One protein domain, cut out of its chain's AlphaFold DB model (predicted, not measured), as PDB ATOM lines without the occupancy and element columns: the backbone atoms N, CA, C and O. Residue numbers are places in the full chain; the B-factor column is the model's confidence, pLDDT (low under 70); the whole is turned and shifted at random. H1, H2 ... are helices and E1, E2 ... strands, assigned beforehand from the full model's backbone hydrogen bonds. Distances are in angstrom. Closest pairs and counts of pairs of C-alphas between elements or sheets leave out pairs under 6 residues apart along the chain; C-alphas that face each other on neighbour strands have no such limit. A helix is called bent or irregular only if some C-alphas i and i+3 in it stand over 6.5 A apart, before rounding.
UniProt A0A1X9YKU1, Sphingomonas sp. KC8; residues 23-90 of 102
ATOM      1  N   GLN A  23     246.792 159.651 237.052       61.19
ATOM      2  CA  GLN A  23     245.734 159.459 238.038       61.19
ATOM      3  C   GLN A  23     244.728 160.622 237.973       61.19
ATOM      4  O   GLN A  23     245.116 161.788 237.936       61.19
ATOM      5  N   GLY A  24     243.429 160.308 237.893       66.50
ATOM      6  CA  GLY A  24     242.363 161.305 237.704       66.50
ATOM      7  C   GLY A  24     242.065 161.692 236.246       66.50
ATOM      8  O   GLY A  24     241.244 162.583 236.000       66.50
ATOM      9  N   ALA A  25     242.688 161.033 235.264       74.06
ATOM     10  CA  ALA A  25     242.320 161.179 233.858       74.06
ATOM     11  C   ALA A  25     240.897 160.661 233.570       74.06
ATOM     12  O   ALA A  25     240.329 159.848 234.305       74.06
ATOM     13  N   THR A  26     240.313 161.139 232.469       81.81
ATOM     14  CA  THR A  26     239.034 160.649 231.942       81.81
ATOM     15  C   THR A  26     239.287 159.903 230.640       81.81
ATOM     16  O   THR A  26     239.837 160.466 229.695       81.81
ATOM     17  N   LEU A  27     238.874 158.640 230.586       83.19
ATOM     18  CA  LEU A  27     238.924 157.823 229.383       83.19
ATOM     19  C   LEU A  27     237.734 158.172 228.489       83.19
ATOM     20  O   LEU A  27     236.580 158.050 228.895       83.19
ATOM     21  N   LEU A  28     238.021 158.575 227.256       85.88
ATOM     22  CA  LEU A  28     237.021 158.847 226.231       85.88
ATOM     23  C   LEU A  28     237.117 157.784 225.148       85.88
ATOM     24  O   LEU A  28     238.199 157.483 224.648       85.88
ATOM     25  N   GLY A  29     235.973 157.206 224.798       83.88
ATOM     26  CA  GLY A  29     235.916 156.111 223.843       83.88
ATOM     27  C   GLY A  29     234.574 156.034 223.143       83.88
ATOM     28  O   GLY A  29     233.558 156.548 223.615       83.88
ATOM     29  N   ASP A  30     234.583 155.383 221.989       84.94
ATOM     30  CA  ASP A  30     233.388 155.195 221.180       84.94
ATOM     31  C   ASP A  30     232.476 154.135 221.803       84.94
ATOM     32  O   ASP A  30     232.911 153.267 222.556       84.94
ATOM     33  N   LYS A  31     231.211 154.113 221.387       86.06
ATOM     34  CA  LYS A  31     230.242 153.075 221.783       86.06
ATOM     35  C   LYS A  31     230.744 151.638 221.528       86.06
ATOM     36  O   LYS A  31     230.386 150.699 222.237       86.06
ATOM     37  N   GLY A  32     231.612 151.448 220.530       85.69
ATOM     38  CA  GLY A  32     232.272 150.168 220.249       85.69
ATOM     39  C   GLY A  32     233.176 149.658 221.381       85.69
ATOM     40  O   GLY A  32     233.422 148.457 221.450       85.69
ATOM     41  N   TYR A  33     233.603 150.525 222.297       84.00
ATOM     42  CA  TYR A  33     234.482 150.217 223.432       84.00
ATOM     43  C   TYR A  33     233.733 149.903 224.722       84.00
ATOM     44  O   TYR A  33     234.354 149.605 225.738       84.00
ATOM     45  N   ASP A  34     232.403 149.933 224.700       84.69
ATOM     46  CA  ASP A  34     231.608 149.487 225.836       84.69
ATOM     47  C   ASP A  34     231.709 147.959 225.984       84.69
ATOM     48  O   ASP A  34     230.977 147.187 225.362       84.69
ATOM     49  N   SER A  35     232.684 147.530 226.783       85.38
ATOM     50  CA  SER A  35     232.933 146.139 227.158       85.38
ATOM     51  C   SER A  35     233.313 146.065 228.633       85.38
ATOM     52  O   SER A  35     233.951 146.980 229.156       85.38
ATOM     53  N   ASN A  36     232.945 144.974 229.311       85.31
ATOM     54  CA  ASN A  36     233.244 144.799 230.739       85.31
ATOM     55  C   ASN A  36     234.746 144.867 231.026       85.31
ATOM     56  O   ASN A  36     235.149 145.570 231.943       85.31
ATOM     57  N   ALA A  37     235.570 144.270 230.164       85.19
ATOM     58  CA  ALA A  37     237.025 144.316 230.293       85.19
ATOM     59  C   ALA A  37     237.589 145.751 230.312       85.19
ATOM     60  O   ALA A  37     238.540 146.034 231.039       85.19
ATOM     61  N   ILE A  38     237.004 146.673 229.535       82.94
ATOM     62  CA  ILE A  38     237.423 148.083 229.513       82.94
ATOM     63  C   ILE A  38     236.999 148.793 230.800       82.94
ATOM     64  O   ILE A  38     237.795 149.537 231.370       82.94
ATOM     65  N   TRP A  39     235.792 148.520 231.295       81.75
ATOM     66  CA  TRP A  39     235.321 149.047 232.577       81.75
ATOM     67  C   TRP A  39     236.165 148.547 233.753       81.75
ATOM     68  O   TRP A  39     236.603 149.349 234.572       81.75
ATOM     69  N   GLU A  40     236.473 147.252 233.805       84.56
ATOM     70  CA  GLU A  40     237.331 146.648 234.831       84.56
ATOM     71  C   GLU A  40     238.764 147.190 234.776       84.56
ATOM     72  O   GLU A  40     239.395 147.421 235.808       84.56
ATOM     73  N   ALA A  41     239.304 147.421 233.578       83.31
ATOM     74  CA  ALA A  41     240.612 148.048 233.417       83.31
ATOM     75  C   ALA A  41     240.615 149.516 233.877       83.31
ATOM     76  O   ALA A  41     241.566 149.940 234.533       83.31
ATOM     77  N   ALA A  42     239.561 150.276 233.567       81.31
ATOM     78  CA  ALA A  42     239.415 151.664 233.998       81.31
ATOM     79  C   ALA A  42     239.250 151.770 235.524       81.31
ATOM     80  O   ALA A  42     239.928 152.579 236.158       81.31
ATOM     81  N   ALA A  43     238.438 150.889 236.118       82.12
ATOM     82  CA  ALA A  43     238.237 150.804 237.562       82.12
ATOM     83  C   ALA A  43     239.543 150.475 238.302       82.12
ATOM     84  O   ALA A  43     239.913 151.186 239.232       82.12
ATOM     85  N   ARG A  44     240.305 149.473 237.832       83.81
ATOM     86  CA  ARG A  44     241.621 149.120 238.407       83.81
ATOM     87  C   ARG A  44     242.627 150.270 238.386       83.81
ATOM     88  O   ARG A  44     243.545 150.284 239.197       83.81
ATOM     89  N   LYS A  45     242.479 151.209 237.453       78.56
ATOM     90  CA  LYS A  45     243.381 152.354 237.282       78.56
ATOM     91  C   LYS A  45     242.810 153.657 237.848       78.56
ATOM     92  O   LYS A  45     243.418 154.705 237.668       78.56
ATOM     93  N   ASN A  46     241.665 153.593 238.535       80.81
ATOM     94  CA  ASN A  46     240.944 154.740 239.090       80.81
ATOM     95  C   ASN A  46     240.716 155.868 238.059       80.81
ATOM     96  O   ASN A  46     240.889 157.056 238.339       80.81
ATOM     97  N   VAL A  47     240.375 155.472 236.831       84.25
ATOM     98  CA  VAL A  47     240.099 156.363 235.699       84.25
ATOM     99  C   VAL A  47     238.607 156.334 235.410       84.25
ATOM    100  O   VAL A  47     238.008 155.266 235.273       84.25
ATOM    101  N   TRP A  48     237.996 157.508 235.261       84.88
ATOM    102  CA  TRP A  48     236.591 157.581 234.869       84.88
ATOM    103  C   TRP A  48     236.447 157.346 233.364       84.88
ATOM    104  O   TRP A  48     237.013 158.090 232.566       84.88
ATOM    105  N   ALA A  49     235.681 156.328 232.966       86.50
ATOM    106  CA  ALA A  49     235.379 156.054 231.565       86.50
ATOM    107  C   ALA A  49     234.075 156.737 231.129       86.50
ATOM    108  O   ALA A  49     232.982 156.355 231.538       86.50
ATOM    109  N   ASN A  50     234.191 157.733 230.253       89.12
ATOM    110  CA  ASN A  50     233.073 158.429 229.628       89.12
ATOM    111  C   ASN A  50     232.769 157.826 228.244       89.12
ATOM    112  O   ASN A  50     233.042 158.434 227.204       89.12
ATOM    113  N   ILE A  51     232.238 156.602 228.245       87.62
ATOM    114  CA  ILE A  51     231.924 155.820 227.040       87.62
ATOM    115  C   ILE A  51     230.398 155.677 226.920       87.62
ATOM    116  O   ILE A  51     229.754 155.286 227.896       87.62
ATOM    117  N   PRO A  52     229.789 155.959 225.752       88.06
ATOM    118  CA  PRO A  52     228.368 155.715 225.547       88.06
ATOM    119  C   PRO A  52     228.043 154.226 225.679       88.06
ATOM    120  O   PRO A  52     228.691 153.389 225.049       88.06
ATOM    121  N   ALA A  53     226.995 153.900 226.433       88.38
ATOM    122  CA  ALA A  53     226.531 152.526 226.571       88.38
ATOM    123  C   ALA A  53     225.974 151.976 225.242       88.38
ATOM    124  O   ALA A  53     225.305 152.679 224.471       88.38
ATOM    125  N   ARG A  54     226.217 150.692 224.975       87.62
ATOM    126  CA  ARG A  54     225.564 149.939 223.900       87.62
ATOM    127  C   ARG A  54     224.075 149.771 224.192       87.62
ATOM    128  O   ARG A  54     223.644 149.765 225.338       87.62
ATOM    129  N   SER A  55     223.274 149.617 223.139       84.69
ATOM    130  CA  SER A  55     221.814 149.459 223.261       84.69
ATOM    131  C   SER A  55     221.411 148.202 224.037       84.69
ATOM    132  O   SER A  55     220.381 148.203 224.695       84.69
ATOM    133  N   ASN A  56     222.232 147.152 223.994       85.12
ATOM    134  CA  ASN A  56     222.020 145.892 224.707       85.12
ATOM    135  C   ASN A  56     222.598 145.879 226.138       85.12
ATOM    136  O   ASN A  56     222.567 144.847 226.809       85.12
ATOM    137  N   ARG A  57     223.155 146.999 226.615       83.38
ATOM    138  CA  ARG A  57     223.748 147.106 227.950       83.38
ATOM    139  C   ARG A  57     222.637 147.222 228.999       83.38
ATOM    140  O   ARG A  57     221.908 148.209 229.031       83.38
ATOM    141  N   ARG A  58     222.544 146.236 229.899       82.38
ATOM    142  CA  ARG A  58     221.595 146.252 231.032       82.38
ATOM    143  C   ARG A  58     221.955 147.279 232.109       82.38
ATOM    144  O   ARG A  58     221.075 147.895 232.693       82.38
ATOM    145  N   GLN A  59     223.248 147.474 232.360       78.12
ATOM    146  CA  GLN A  59     223.750 148.390 233.382       78.12
ATOM    147  C   GLN A  59     224.138 149.734 232.758       78.12
ATOM    148  O   GLN A  59     225.036 149.786 231.918       78.12
ATOM    149  N   ARG A  60     223.480 150.820 233.172       71.25
ATOM    150  CA  ARG A  60     223.833 152.185 232.753       71.25
ATOM    151  C   ARG A  60     224.872 152.780 233.699       71.25
ATOM    152  O   ARG A  60     224.752 152.650 234.911       71.25
ATOM    153  N   PHE A  61     225.863 153.455 233.127       79.50
ATOM    154  CA  PHE A  61     226.898 154.179 233.863       79.50
ATOM    155  C   PHE A  61     226.753 155.686 233.671       79.50
ATOM    156  O   PHE A  61     226.099 156.145 232.731       79.50
ATOM    157  N   VAL A  62     227.386 156.450 234.562       82.56
ATOM    158  CA  VAL A  62     227.414 157.913 234.489       82.56
ATOM    159  C   VAL A  62     228.144 158.346 233.219       82.56
ATOM    160  O   VAL A  62     229.320 158.032 233.029       82.56
ATOM    161  N   PHE A  63     227.433 159.081 232.364       87.44
ATOM    162  CA  PHE A  63     227.918 159.578 231.083       87.44
ATOM    163  C   PHE A  63     227.678 161.085 230.979       87.44
ATOM    164  O   PHE A  63     226.576 161.572 231.221       87.44
ATOM    165  N   SER A  64     228.705 161.822 230.562       89.25
ATOM    166  CA  SER A  64     228.629 163.242 230.241       89.25
ATOM    167  C   SER A  64     228.740 163.463 228.736       89.25
ATOM    168  O   SER A  64     229.803 163.299 228.124       89.25
ATOM    169  N   GLY A  65     227.644 163.933 228.137       87.88
ATOM    170  CA  GLY A  65     227.621 164.346 226.734       87.88
ATOM    171  C   GLY A  65     228.513 165.560 226.446       87.88
ATOM    172  O   GLY A  65     229.002 165.718 225.331       87.88
ATOM    173  N   TRP A  66     228.776 166.416 227.439       88.56
ATOM    174  CA  TRP A  66     229.696 167.547 227.280       88.56
ATOM    175  C   TRP A  66     231.146 167.081 227.109       88.56
ATOM    176  O   TRP A  66     231.823 167.522 226.182       88.56
ATOM    177  N   VAL A  67     231.594 166.131 227.935       86.31
ATOM    178  CA  VAL A  67     232.939 165.551 227.804       86.31
ATOM    179  C   VAL A  67     233.041 164.745 226.503       86.31
ATOM    180  O   VAL A  67     234.035 164.843 225.791       86.31
ATOM    181  N   TYR A  68     231.986 164.013 226.130       88.31
ATOM    182  CA  TYR A  68     231.962 163.234 224.889       88.31
ATOM    183  C   TYR A  68     232.102 164.102 223.626       88.31
ATOM    184  O   TYR A  68     232.775 163.703 222.677       88.31
ATOM    185  N   ARG A  69     231.556 165.328 223.631       87.44
ATOM    186  CA  ARG A  69     231.708 166.292 222.523       87.44
ATOM    187  C   ARG A  69     233.165 166.658 222.224       87.44
ATOM    188  O   ARG A  69     233.466 167.002 221.084       87.44
ATOM    189  N   GLN A  70     234.078 166.528 223.189       86.50
ATOM    190  CA  GLN A  70     235.504 166.802 222.975       86.50
ATOM    191  C   GLN A  70     236.149 165.837 221.963       86.50
ATOM    192  O   GLN A  70     237.146 166.189 221.335       86.50
ATOM    193  N   ARG A  71     235.546 164.659 221.709       85.31
ATOM    194  CA  ARG A  71     236.025 163.711 220.685       85.31
ATOM    195  C   ARG A  71     236.039 164.319 219.279       85.31
ATOM    196  O   ARG A  71     236.941 164.019 218.504       85.31
ATOM    197  N   ASN A  72     235.109 165.228 218.977       88.00
ATOM    198  CA  ASN A  72     235.022 165.895 217.675       88.00
ATOM    199  C   ASN A  72     236.299 166.685 217.329       88.00
ATOM    200  O   ASN A  72     236.672 166.767 216.162       88.00
ATOM    201  N   LEU A  73     237.008 167.241 218.320       87.12
ATOM    202  CA  LEU A  73     238.282 167.929 218.073       87.12
ATOM    203  C   LEU A  73     239.348 166.954 217.563       87.12
ATOM    204  O   LEU A  73     240.033 167.232 216.579       87.12
ATOM    205  N   VAL A  74     239.433 165.786 218.197       84.62
ATOM    206  CA  VAL A  74     240.368 164.721 217.823       84.62
ATOM    207  C   VAL A  74     240.003 164.121 216.465       84.62
ATOM    208  O   VAL A  74     240.875 163.918 215.624       84.62
ATOM    209  N   GLU A  75     238.715 163.911 216.193       87.00
ATOM    210  CA  GLU A  75     238.235 163.458 214.881       87.00
ATOM    211  C   GLU A  75     238.574 164.444 213.768       87.00
ATOM    212  O   GLU A  75     239.108 164.045 212.736       87.00
ATOM    213  N   ARG A  76     238.320 165.741 213.981       90.69
ATOM    214  CA  ARG A  76     238.665 166.793 213.014       90.69
ATOM    215  C   ARG A  76     240.165 166.846 212.752       90.69
ATOM    216  O   ARG A  76     240.571 167.014 211.603       90.69
ATOM    217  N   PHE A  77     240.982 166.664 213.787       88.25
ATOM    218  CA  PHE A  77     242.433 166.592 213.654       88.25
ATOM    219  C   PHE A  77     242.872 165.411 212.775       88.25
ATOM    220  O   PHE A  77     243.582 165.605 211.787       88.25
ATOM    221  N   PHE A  78     242.393 164.198 213.063       83.12
ATOM    222  CA  PHE A  78     242.734 163.025 212.255       83.12
ATOM    223  C   PHE A  78     242.162 163.087 210.839       83.12
ATOM    224  O   PHE A  78     242.835 162.666 209.902       83.12
ATOM    225  N   ASN A  79     240.960 163.630 210.654       87.81
ATOM    226  CA  ASN A  79     240.385 163.836 209.325       87.81
ATOM    227  C   ASN A  79     241.248 164.791 208.500       87.81
ATOM    228  O   ASN A  79     241.536 164.500 207.343       87.81
ATOM    229  N   ARG A  80     241.751 165.873 209.105       87.62
ATOM    230  CA  ARG A  80     242.691 166.781 208.443       87.62
ATOM    231  C   ARG A  80     243.978 166.063 208.026       87.62
ATOM    232  O   ARG A  80     244.385 166.189 206.877       87.62
ATOM    233  N   ILE A  81     244.577 165.258 208.905       88.25
ATOM    234  CA  ILE A  81     245.756 164.444 208.554       88.25
ATOM    235  C   ILE A  81     245.445 163.489 207.395       88.25
ATOM    236  O   ILE A  81     246.241 163.359 206.468       88.25
ATOM    237  N   LYS A  82     244.284 162.826 207.426       82.00
ATOM    238  CA  LYS A  82     243.854 161.904 206.366       82.00
ATOM    239  C   LYS A  82     243.665 162.611 205.026       82.00
ATOM    240  O   LYS A  82     244.090 162.057 204.019       82.00
ATOM    241  N   HIS A  83     243.110 163.824 205.010       83.00
ATOM    242  CA  HIS A  83     243.011 164.627 203.788       83.00
ATOM    243  C   HIS A  83     244.387 164.898 203.170       83.00
ATOM    244  O   HIS A  83     244.569 164.725 201.969       83.00
ATOM    245  N   PHE A  84     245.388 165.230 203.987       80.25
ATOM    246  CA  PHE A  84     246.747 165.472 203.495       80.25
ATOM    247  C   PHE A  84     247.521 164.196 203.136       80.25
ATOM    248  O   PHE A  84     248.524 164.266 202.429       80.25
ATOM    249  N   ARG A  85     247.057 163.016 203.567       74.75
ATOM    250  CA  ARG A  85     247.718 161.734 203.283       74.75
ATOM    251  C   ARG A  85     247.734 161.395 201.787       74.75
ATOM    252  O   ARG A  85     248.715 160.822 201.325       74.75
ATOM    253  N   GLY A  86     246.702 161.780 201.031       66.00
ATOM    254  CA  GLY A  86     246.666 161.602 199.570       66.00
ATOM    255  C   GLY A  86     247.721 162.441 198.842       66.00
ATOM    256  O   GLY A  86     248.401 161.943 197.947       66.00
ATOM    257  N   ILE A  87     247.933 163.678 199.306       63.94
ATOM    258  CA  ILE A  87     248.948 164.599 198.773       63.94
ATOM    259  C   ILE A  87     250.357 164.105 199.124       63.94
ATOM    260  O   ILE A  87     251.236 164.053 198.265       63.94
ATOM    261  N   ALA A  88     250.567 163.694 200.378       63.69
ATOM    262  CA  ALA A  88     251.873 163.269 200.877       63.69
ATOM    263  C   ALA A  88     252.409 161.997 200.193       63.69
ATOM    264  O   ALA A  88     253.619 161.853 200.047       63.69
ATOM    265  N   ILE A  89     251.526 161.087 199.764       67.00
ATOM    266  CA  ILE A  89     251.911 159.800 199.155       67.00
ATOM    267  C   ILE A  89     251.963 159.876 197.605       67.00
ATOM    268  O   ILE A  89     252.442 158.946 196.969       67.00
ATOM    269  N   ARG A  90     251.567 161.000 196.974       64.12
ATOM    270  CA  ARG A  90     251.554 161.205 195.501       64.12
ATOM    271  C   ARG A  90     250.787 160.135 194.689       64.12
ATOM    272  O   ARG A  90     251.202 159.792 193.586       64.12
TER     273      ARG A  90
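Overview. This is residues 23 to 90 of the 102 residues of a protein of Sphingomonas sp. KC8 (UniProt A0A1X9YKU1). A small head with one long helical arm: two short parallel strands, E1 and E2, side by side, with helix H1 packed on them chiefly at E2 and the short helix H2 near Leu 28 and Asn 50, their last residues. From this head H3 runs away as a single helix, and its residues 72 to 89, with Arg 90, stick out and make much of the length. The printed part has 68 residues, with three named helices and two named strands in the order E1, H1, E2, H2, H3; the sheet's order is E1, E2, and the class is mostly helix. The whole is loose, with a radius of gyration of the C-alphas of 15.4 A, and elongated, with spans of 48 by 30 by 23 A.

Along the chain. Strand E1 covers residues 26 to 28 and begins at C-alpha 26, at (239.034, 160.649, 231.942). Helix H1 covers residues 36 to 44, 12.2 A from first to last C-alpha, and begins at C-alpha 36, at (233.244, 144.799, 230.739). Strand E2 covers residues 48 to 50, and helix H2 covers residues 65 to 69. Helix H3 covers residues 71 to 89, 27.0 A long, and ends at C-alpha 89, at (251.911, 159.800, 199.155). H3 is neither bent nor irregular, but only just: C-alphas 83 and 86 are 6.3 A apart.

Arrangement. E1 and E2 are parallel neighbours, with 28 degrees between their directions. C-alphas 27 and 49 face each other at 4.5 A; N 27 and O 48, and N 50 and O 27, are within hydrogen-bond range, each pair at 2.8 A. E1, H1 and E2 form a strand-helix-strand unit, two parallel neighbour strands with a helix between them along the chain, and its crossover is right-handed. The closest C-alphas of H1 and E2 are those of Ala 42 and Ala 49, 6.4 A. The closest of E2 and H2 are those of Asn 50 and Tyr 68, 6.8 A. The closest of E1 and H3 are those of Leu 28 and Arg 71, 7.4 A. H2 and H3 meet only through their link. H1 is apart from H2 and from H3, and E2 is apart from H3. Every O i to N i+4 pair is within hydrogen-bond range in H1 and H2, and 13 of 15 are in H3.

Size, cuts and confidence. The C-alphas of Arg 58 and Arg 90, the two farthest apart, are 48.8 A apart. Without residues 72 to 90, which stand free, the body of 49 residues spans 30 by 24 by 16 A. The printed part has no cut. The link from E2 to H2, residues 51 to 64, is long. The mean pLDDT of the printed part is 82.4, and residues 23 to 24 and 86 to 90 are under 70.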